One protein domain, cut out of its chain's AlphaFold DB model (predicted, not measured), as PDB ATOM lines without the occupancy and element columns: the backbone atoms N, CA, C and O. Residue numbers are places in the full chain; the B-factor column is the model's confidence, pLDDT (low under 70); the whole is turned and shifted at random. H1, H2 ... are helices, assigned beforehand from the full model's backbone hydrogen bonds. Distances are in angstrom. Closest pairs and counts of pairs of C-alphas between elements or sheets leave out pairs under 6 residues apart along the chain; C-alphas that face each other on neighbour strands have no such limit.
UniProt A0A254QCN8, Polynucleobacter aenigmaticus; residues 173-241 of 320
ATOM      1  N   LEU A 173     322.722 315.917 243.261       91.50
ATOM      2  CA  LEU A 173     322.939 317.332 242.941       91.50
ATOM      3  C   LEU A 173     324.219 317.901 243.581       91.50
ATOM      4  O   LEU A 173     324.579 319.050 243.339       91.50
ATOM      5  N   ALA A 174     324.939 317.118 244.388       90.88
ATOM      6  CA  ALA A 174     326.191 317.552 244.994       90.88
ATOM      7  C   ALA A 174     327.372 317.419 244.016       90.88
ATOM      8  O   ALA A 174     328.053 316.391 243.965       90.88
ATOM      9  N   GLY A 175     327.675 318.501 243.290       90.81
ATOM     10  CA  GLY A 175     328.771 318.546 242.310       90.81
ATOM     11  C   GLY A 175     330.139 318.118 242.867       90.81
ATOM     12  O   GLY A 175     330.907 317.443 242.180       90.81
ATOM     13  N   HIS A 176     330.437 318.419 244.134       90.75
ATOM     14  CA  HIS A 176     331.681 317.994 244.792       90.75
ATOM     15  C   HIS A 176     331.771 316.469 245.009       90.75
ATOM     16  O   HIS A 176     332.861 315.894 244.910       90.75
ATOM     17  N   ILE A 177     330.643 315.789 245.254       94.44
ATOM     18  CA  ILE A 177     330.590 314.325 245.397       94.44
ATOM     19  C   ILE A 177     330.837 313.671 244.036       94.44
ATOM     20  O   ILE A 177     331.722 312.820 243.917       94.44
ATOM     21  N   ALA A 178     330.126 314.125 243.001       93.88
ATOM     22  CA  ALA A 178     330.310 313.652 241.630       93.88
ATOM     23  C   ALA A 178     331.752 313.878 241.135       93.88
ATOM     24  O   ALA A 178     332.372 312.968 240.582       93.88
ATOM     25  N   SER A 179     332.337 315.040 241.432       94.38
ATOM     26  CA  SER A 179     333.742 315.343 241.119       94.38
ATOM     27  C   SER A 179     334.714 314.369 241.792       94.38
ATOM     28  O   SER A 179     335.664 313.893 241.168       94.38
ATOM     29  N   SER A 180     334.470 314.029 243.063       95.50
ATOM     30  CA  SER A 180     335.305 313.090 243.825       95.50
ATOM     31  C   SER A 180     335.217 311.666 243.269       95.50
ATOM     32  O   SER A 180     336.237 310.973 243.172       95.50
ATOM     33  N   TYR A 181     334.020 311.252 242.848       95.94
ATOM     34  CA  TYR A 181     333.773 309.976 242.184       95.94
ATOM     35  C   TYR A 181     334.522 309.879 240.843       95.94
ATOM     36  O   TYR A 181     335.353 308.984 240.672       95.94
ATOM     37  N   ILE A 182     334.319 310.848 239.942       95.81
ATOM     38  CA  ILE A 182     334.964 310.923 238.617       95.81
ATOM     39  C   ILE A 182     336.489 310.956 238.750       95.81
ATOM     40  O   ILE A 182     337.184 310.139 238.147       95.81
ATOM     41  N   SER A 183     337.024 311.832 239.609       95.00
ATOM     42  CA  SER A 183     338.467 311.926 239.860       95.00
ATOM     43  C   SER A 183     339.054 310.593 240.332       95.00
ATOM     44  O   SER A 183     340.136 310.195 239.903       95.00
ATOM     45  N   THR A 184     338.337 309.866 241.192       96.25
ATOM     46  CA  THR A 184     338.790 308.560 241.686       96.25
ATOM     47  C   THR A 184     338.739 307.495 240.589       96.25
ATOM     48  O   THR A 184     339.683 306.716 240.472       96.25
ATOM     49  N   LYS A 185     337.720 307.496 239.717       96.75
ATOM     50  CA  LYS A 185     337.699 306.623 238.529       96.75
ATOM     51  C   LYS A 185     338.893 306.871 237.617       96.75
ATOM     52  O   LYS A 185     339.542 305.909 237.215       96.75
ATOM     53  N   MET A 186     339.208 308.136 237.338       95.31
ATOM     54  CA  MET A 186     340.359 308.512 236.509       95.31
ATOM     55  C   MET A 186     341.678 308.024 237.118       95.31
ATOM     56  O   MET A 186     342.483 307.423 236.416       95.31
ATOM     57  N   GLN A 187     341.873 308.191 238.432       95.12
ATOM     58  CA  GLN A 187     343.061 307.682 239.136       95.12
ATOM     59  C   GLN A 187     343.191 306.156 239.075       95.12
ATOM     60  O   GLN A 187     344.298 305.626 239.081       95.12
ATOM     61  N   MET A 188     342.066 305.445 239.016       97.12
ATOM     62  CA  MET A 188     342.022 303.990 238.867       97.12
ATOM     63  C   MET A 188     342.049 303.526 237.402       97.12
ATOM     64  O   MET A 188     341.892 302.330 237.156       97.12
ATOM     65  N   CYS A 189     342.174 304.440 236.435       96.56
ATOM     66  CA  CYS A 189     342.053 304.162 235.001       96.56
ATOM     67  C   CYS A 189     340.737 303.447 234.622       96.56
ATOM     68  O   CYS A 189     340.709 302.588 233.739       96.56
ATOM     69  N   ARG A 190     339.631 303.768 235.307       96.44
ATOM     70  CA  ARG A 190     338.294 303.215 235.039       96.44
ATOM     71  C   ARG A 190     337.504 304.133 234.111       96.44
ATOM     72  O   ARG A 190     336.794 305.026 234.564       96.44
ATOM     73  N   TRP A 191     337.590 303.864 232.813       95.62
ATOM     74  CA  TRP A 191     337.016 304.720 231.765       95.62
ATOM     75  C   TRP A 191     335.548 304.422 231.423       95.62
ATOM     76  O   TRP A 191     334.878 305.251 230.814       95.62
ATOM     77  N   ASN A 192     335.023 303.259 231.822       95.62
ATOM     78  CA  ASN A 192     333.658 302.836 231.481       95.62
ATOM     79  C   ASN A 192     332.616 303.851 231.977       95.62
ATOM     80  O   ASN A 192     332.562 304.117 233.177       95.62
ATOM     81  N   GLY A 193     331.804 304.406 231.070       95.50
ATOM     82  CA  GLY A 193     330.769 305.406 231.385       95.50
ATOM     83  C   GLY A 193     331.301 306.766 231.856       95.50
ATOM     84  O   GLY A 193     330.513 307.625 232.234       95.50
ATOM     85  N   LEU A 194     332.624 306.986 231.852       95.00
ATOM     86  CA  LEU A 194     333.226 308.206 232.398       95.00
ATOM     87  C   LEU A 194     332.793 309.460 231.631       95.00
ATOM     88  O   LEU A 194     332.545 310.492 232.242       95.00
ATOM     89  N   GLN A 195     332.690 309.374 230.302       95.31
ATOM     90  CA  GLN A 195     332.302 310.527 229.492       95.31
ATOM     91  C   GLN A 195     330.871 310.986 229.804       95.31
ATOM     92  O   GLN A 195     330.630 312.184 229.906       95.31
ATOM     93  N   ASP A 196     329.945 310.048 230.010       95.94
ATOM     94  CA  ASP A 196     328.559 310.365 230.365       95.94
ATOM     95  C   ASP A 196     328.472 311.000 231.757       95.94
ATOM     96  O   ASP A 196     327.754 311.977 231.952       95.94
ATOM     97  N   GLU A 197     329.262 310.505 232.714       95.19
ATOM     98  CA  GLU A 197     329.363 311.078 234.062       95.19
ATOM     99  C   GLU A 197     329.973 312.491 234.049       95.19
ATOM    100  O   GLU A 197     329.496 313.371 234.766       95.19
ATOM    101  N   ILE A 198     330.995 312.737 233.219       95.50
ATOM    102  CA  ILE A 198     331.575 314.076 233.019       95.50
ATOM    103  C   ILE A 198     330.539 315.010 232.393       95.50
ATOM    104  O   ILE A 198     330.331 316.110 232.899       95.50
ATOM    105  N   ASN A 199     329.857 314.570 231.333       94.75
ATOM    106  CA  ASN A 199     328.811 315.358 230.683       94.75
ATOM    107  C   ASN A 199     327.691 315.708 231.672       94.75
ATOM    108  O   ASN A 199     327.251 316.856 231.714       94.75
ATOM    109  N   TYR A 200     327.280 314.748 232.506       93.31
ATOM    110  CA  TYR A 200     326.317 314.968 233.580       93.31
ATOM    111  C   TYR A 200     326.810 316.016 234.584       93.31
ATOM    112  O   TYR A 200     326.075 316.952 234.883       93.31
ATOM    113  N   LEU A 201     328.051 315.908 235.071       93.94
ATOM    114  CA  LEU A 201     328.622 316.873 236.014       93.94
ATOM    115  C   LEU A 201     328.680 318.289 235.418       93.94
ATOM    116  O   LEU A 201     328.297 319.246 236.084       93.94
ATOM    117  N   LEU A 202     329.110 318.435 234.163       93.94
ATOM    118  CA  LEU A 202     329.170 319.737 233.490       93.94
ATOM    119  C   LEU A 202     327.772 320.346 233.296       93.94
ATOM    120  O   LEU A 202     327.575 321.529 233.567       93.94
ATOM    121  N   GLN A 203     326.786 319.541 232.890       92.19
ATOM    122  CA  GLN A 203     325.390 319.984 232.793       92.19
ATOM    123  C   GLN A 203     324.805 320.351 234.156       92.19
ATOM    124  O   GLN A 203     324.059 321.322 234.259       92.19
ATOM    125  N   LEU A 204     325.141 319.593 235.200       90.81
ATOM    126  CA  LEU A 204     324.721 319.877 236.564       90.81
ATOM    127  C   LEU A 204     325.254 321.246 237.012       90.81
ATOM    128  O   LEU A 204     324.474 322.047 237.521       90.81
ATOM    129  N   GLY A 205     326.530 321.546 236.759       89.56
ATOM    130  CA  GLY A 205     327.115 322.856 237.064       89.56
ATOM    131  C   GLY A 205     326.458 324.018 236.310       89.56
ATOM    132  O   GLY A 205     326.288 325.087 236.876       89.56
ATOM    133  N   LEU A 206     326.037 323.807 235.059       89.38
ATOM    134  CA  LEU A 206     325.354 324.839 234.265       89.38
ATOM    135  C   LEU A 206     323.905 325.093 234.700       89.38
ATOM    136  O   LEU A 206     323.429 326.225 234.630       89.38
ATOM    137  N   ASN A 207     323.189 324.035 235.082       84.94
ATOM    138  CA  ASN A 207     321.731 324.064 235.237       84.94
ATOM    139  C   ASN A 207     321.261 324.131 236.695       84.94
ATOM    140  O   ASN A 207     320.056 324.147 236.946       84.94
ATOM    141  N   SER A 208     322.173 324.101 237.661       75.62
ATOM    142  CA  SER A 208     321.830 324.084 239.080       75.62
ATOM    143  C   SER A 208     322.820 324.892 239.908       75.62
ATOM    144  O   SER A 208     323.915 325.197 239.449       75.62
ATOM    145  N   ASP A 209     322.484 325.143 241.173       73.19
ATOM    146  CA  ASP A 209     323.408 325.728 242.157       73.19
ATOM    147  C   ASP A 209     324.532 324.755 242.588       73.19
ATOM    148  O   ASP A 209     325.219 324.976 243.593       73.19
ATOM    149  N   ALA A 210     324.723 323.643 241.870       81.19
ATOM    150  CA  ALA A 210     325.785 322.683 242.121       81.19
ATOM    151  C   ALA A 210     327.148 323.278 241.754       81.19
ATOM    152  O   ALA A 210     327.657 323.145 240.643       81.19
ATOM    153  N   LYS A 211     327.773 323.901 242.744       81.50
ATOM    154  CA  LYS A 211     329.093 324.514 242.619       81.50
ATOM    155  C   LYS A 211     330.169 323.441 242.472       81.50
ATOM    156  O   LYS A 211     330.351 322.593 243.351       81.50
ATOM    157  N   ILE A 212     330.902 323.498 241.363       89.06
ATOM    158  CA  ILE A 212     332.015 322.592 241.066       89.06
ATOM    159  C   ILE A 212     333.314 323.358 241.261       89.06
ATOM    160  O   ILE A 212     333.518 324.412 240.668       89.06
ATOM    161  N   HIS A 213     334.208 322.822 242.090       90.00
ATOM    162  CA  HIS A 213     335.492 323.468 242.329       90.00
ATOM    163  C   HIS A 213     336.333 323.498 241.031       90.00
ATOM    164  O   HIS A 213     336.535 322.433 240.432       90.00
ATOM    165  N   PRO A 214     336.906 324.652 240.627       91.00
ATOM    166  CA  PRO A 214     337.620 324.806 239.352       91.00
ATOM    167  C   PRO A 214     338.753 323.802 239.134       91.00
ATOM    168  O   PRO A 214     338.949 323.298 238.033       91.00
ATOM    169  N   PHE A 215     339.459 323.427 240.205       88.69
ATOM    170  CA  PHE A 215     340.517 322.412 240.143       88.69
ATOM    171  C   PHE A 215     340.051 321.060 239.575       88.69
ATOM    172  O   PHE A 215     340.817 320.390 238.890       88.69
ATOM    173  N   HIS A 216     338.801 320.652 239.822       89.94
ATOM    174  CA  HIS A 216     338.264 319.432 239.214       89.94
ATOM    175  C   HIS A 216     338.009 319.624 237.719       89.94
ATOM    176  O   HIS A 216     338.370 318.752 236.927       89.94
ATOM    177  N   LEU A 217     337.458 320.781 237.338       91.25
ATOM    178  CA  LEU A 217     337.135 321.119 235.952       91.25
ATOM    179  C   LEU A 217     338.371 321.109 235.047       91.25
ATOM    180  O   LEU A 217     338.276 320.604 233.934       91.25
ATOM    181  N   LEU A 218     339.536 321.549 235.541       89.62
ATOM    182  CA  LEU A 218     340.806 321.534 234.789       89.62
ATOM    183  C   LEU A 218     341.171 320.157 234.217       89.62
ATOM    184  O   LEU A 218     341.868 320.073 233.213       89.62
ATOM    185  N   SER A 219     340.727 319.081 234.868       87.06
ATOM    186  CA  SER A 219     341.043 317.711 234.454       87.06
ATOM    187  C   SER A 219     339.992 317.061 233.549       87.06
ATOM    188  O   SER A 219     340.267 316.004 232.985       87.06
ATOM    189  N   ILE A 220     338.799 317.655 233.422       90.00
ATOM    190  CA  ILE A 220     337.641 317.023 232.760       90.00
ATOM    191  C   ILE A 220     336.930 317.914 231.730       90.00
ATOM    192  O   ILE A 220     336.134 317.404 230.946       90.00
ATOM    193  N   CYS A 221     337.174 319.227 231.728       91.75
ATOM    194  CA  CYS A 221     336.539 320.186 230.828       91.75
ATOM    195  C   CYS A 221     337.540 320.661 229.767       91.75
ATOM    196  O   CYS A 221     338.525 321.319 230.091       91.75
ATOM    197  N   ASN A 222     337.260 320.353 228.499       89.50
ATOM    198  CA  ASN A 222     338.115 320.730 227.366       89.50
ATOM    199  C   ASN A 222     337.619 321.978 226.609       89.50
ATOM    200  O   ASN A 222     338.260 322.391 225.648       89.50
ATOM    201  N   ASP A 223     336.482 322.558 227.009       93.62
ATOM    202  CA  ASP A 223     335.925 323.782 226.422       93.62
ATOM    203  C   ASP A 223     336.302 324.989 227.305       93.62
ATOM    204  O   ASP A 223     335.797 325.101 228.429       93.62
ATOM    205  N   PRO A 224     337.171 325.904 226.829       92.31
ATOM    206  CA  PRO A 224     337.602 327.060 227.610       92.31
ATOM    207  C   PRO A 224     336.460 328.002 228.011       92.31
ATOM    208  O   PRO A 224     336.505 328.574 229.099       92.31
ATOM    209  N   ALA A 225     335.435 328.165 227.167       93.69
ATOM    210  CA  ALA A 225     334.314 329.058 227.454       93.69
ATOM    211  C   ALA A 225     333.426 328.481 228.563       93.69
ATOM    212  O   ALA A 225     333.035 329.188 229.498       93.69
ATOM    213  N   LEU A 226     333.166 327.173 228.499       92.56
ATOM    214  CA  LEU A 226     332.453 326.453 229.548       92.56
ATOM    215  C   LEU A 226     333.228 326.465 230.873       92.56
ATOM    216  O   LEU A 226     332.649 326.746 231.923       92.56
ATOM    217  N   LEU A 227     334.539 326.205 230.828       93.50
ATOM    218  CA  LEU A 227     335.408 326.259 232.003       93.50
ATOM    219  C   LEU A 227     335.384 327.646 232.660       93.50
ATOM    220  O   LEU A 227     335.255 327.719 233.883       93.50
ATOM    221  N   SER A 228     335.478 328.725 231.868       92.38
ATOM    222  CA  SER A 228     335.387 330.106 232.370       92.38
ATOM    223  C   SER A 228     334.061 330.336 233.082       92.38
ATOM    224  O   SER A 228     334.047 330.740 234.239       92.38
ATOM    225  N   THR A 229     332.954 329.958 232.435       92.19
ATOM    226  CA  THR A 229     331.596 330.151 232.963       92.19
ATOM    227  C   THR A 229     331.410 329.469 234.321       92.19
ATOM    228  O   THR A 229     331.001 330.103 235.292       92.19
ATOM    229  N   LEU A 230     331.753 328.182 234.418       91.69
ATOM    230  CA  LEU A 230     331.617 327.415 235.662       91.69
ATOM    231  C   LEU A 230     332.562 327.923 236.763       91.69
ATOM    232  O   LEU A 230     332.214 327.918 237.944       91.69
ATOM    233  N   THR A 231     333.758 328.377 236.383       91.38
ATOM    234  CA  THR A 231     334.732 328.943 237.325       91.38
ATOM    235  C   THR A 231     334.252 330.279 237.880       91.38
ATOM    236  O   THR A 231     334.301 330.480 239.090       91.38
ATOM    237  N   GLU A 232     333.748 331.174 237.035       89.12
ATOM    238  CA  GLU A 232     333.196 332.469 237.449       89.12
ATOM    239  C   GLU A 232     332.019 332.294 238.413       89.12
ATOM    240  O   GLU A 232     331.988 332.939 239.461       89.12
ATOM    241  N   GLN A 233     331.104 331.363 238.119       87.19
ATOM    242  CA  GLN A 233     329.994 331.018 239.016       87.19
ATOM    243  C   GLN A 233     330.486 330.558 240.395       87.19
ATOM    244  O   GLN A 233     329.973 331.014 241.418       87.19
ATOM    245  N   TYR A 234     331.497 329.683 240.439       89.06
ATOM    246  CA  TYR A 234     332.102 329.244 241.698       89.06
ATOM    247  C   TYR A 234     332.752 330.412 242.456       89.06
ATOM    248  O   TYR A 234     332.571 330.549 243.667       89.06
ATOM    249  N   MET A 235     333.508 331.257 241.748       87.75
ATOM    250  CA  MET A 235     334.275 332.350 242.345       87.75
ATOM    251  C   MET A 235     333.385 333.449 242.919       87.75
ATOM    252  O   MET A 235     333.650 333.897 244.028       87.75
ATOM    253  N   LEU A 236     332.322 333.850 242.217       84.81
ATOM    254  CA  LEU A 236     331.402 334.892 242.689       84.81
ATOM    255  C   LEU A 236     330.714 334.519 244.006       84.81
ATOM    256  O   LEU A 236     330.433 335.393 244.822       84.81
ATOM    257  N   ASP A 237     330.463 333.231 244.221       80.81
ATOM    258  CA  ASP A 237     329.857 332.738 245.452       80.81
ATOM    259  C   ASP A 237     330.869 332.570 246.591       80.81
ATOM    260  O   ASP A 237     330.641 333.033 247.709       80.81
ATOM    261  N   ALA A 238     331.996 331.909 246.315       82.75
ATOM    262  CA  ALA A 238     333.002 331.622 247.335       82.75
ATOM    263  C   ALA A 238     333.780 332.879 247.757       82.75
ATOM    264  O   ALA A 238     334.184 333.011 248.915       82.75
ATOM    265  N   TYR A 239     333.986 333.798 246.814       82.75
ATOM    266  CA  TYR A 239     334.802 334.998 246.951       82.75
ATOM    267  C   TYR A 239     334.094 336.179 246.273       82.75
ATOM    268  O   TYR A 239     334.532 336.634 245.213       82.75
ATOM    269  N   PRO A 240     332.996 336.687 246.866       76.12
ATOM    270  CA  PRO A 240     332.278 337.820 246.302       76.12
ATOM    271  C   PRO A 240     333.233 338.999 246.112       76.12
ATOM    272  O   PRO A 240     334.040 339.309 246.995       76.12
ATOM    273  N   VAL A 241     333.145 339.629 244.938       73.38
ATOM    274  CA  VAL A 241     334.002 340.756 244.566       73.38
ATOM    275  C   VAL A 241     333.868 341.846 245.624       73.38
ATOM    276  O   VAL A 241     332.767 342.291 245.948       73.38
TER     277      VAL A 241
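What this domain is: This is residues 173 to 241 of the 320 residues of a protein of Polynucleobacter aenigmaticus (UniProt A0A254QCN8). H4, the longest helix, stands at the open end of a helical hairpin, H1 and H2, and short H3 packs on H4, between it and H1. The 69 printed residues, with named helices H1, H2, H3, H4 in chain order and no named strand, are all helix in class. The whole is compact, radius of gyration of the C-alphas 11.8 A, and elongated, spanning 39 by 22 by 20 A.

How they stand to each other: H4, residues 224 to 238, touches H3, residues 214 to 217; their closest C-alphas, of Thr 231 and Pro 214, are 5.4 A apart. H4 is close to but not clearly touching H2, residues 194 to 207, at a steep tilt of 55 degrees, the same way; the closest C-alphas, of Leu 230 and Gly 205, are 6.6 A apart. H2 and H1, residues 175 to 187, touch as a hairpin, a shallow tilt of 21 degrees, opposite ways; C-alphas 201 and 175 are closest, 6.5 A. H1 and H4 are apart. O i to N i+4 pairs are within hydrogen-bond range throughout H1 and H2, and 10 of 11 in H4; H3 is too short for one.

Where its parts are: H4, 20.8 A long from first to last C-alpha, ends at C-alpha 238 (333.002, 331.622, 247.335). H2 measures 19.8 A, H3 5.0 A and H1 18.2 A, from C-alpha 175 (328.771, 318.546, 242.310).

The domain as a whole: The farthest C-alphas, of Asn 192 and Val 241, are 40.1 A apart. The printed part has no cut, its links are short, and no printed residue is under 70 in pLDDT.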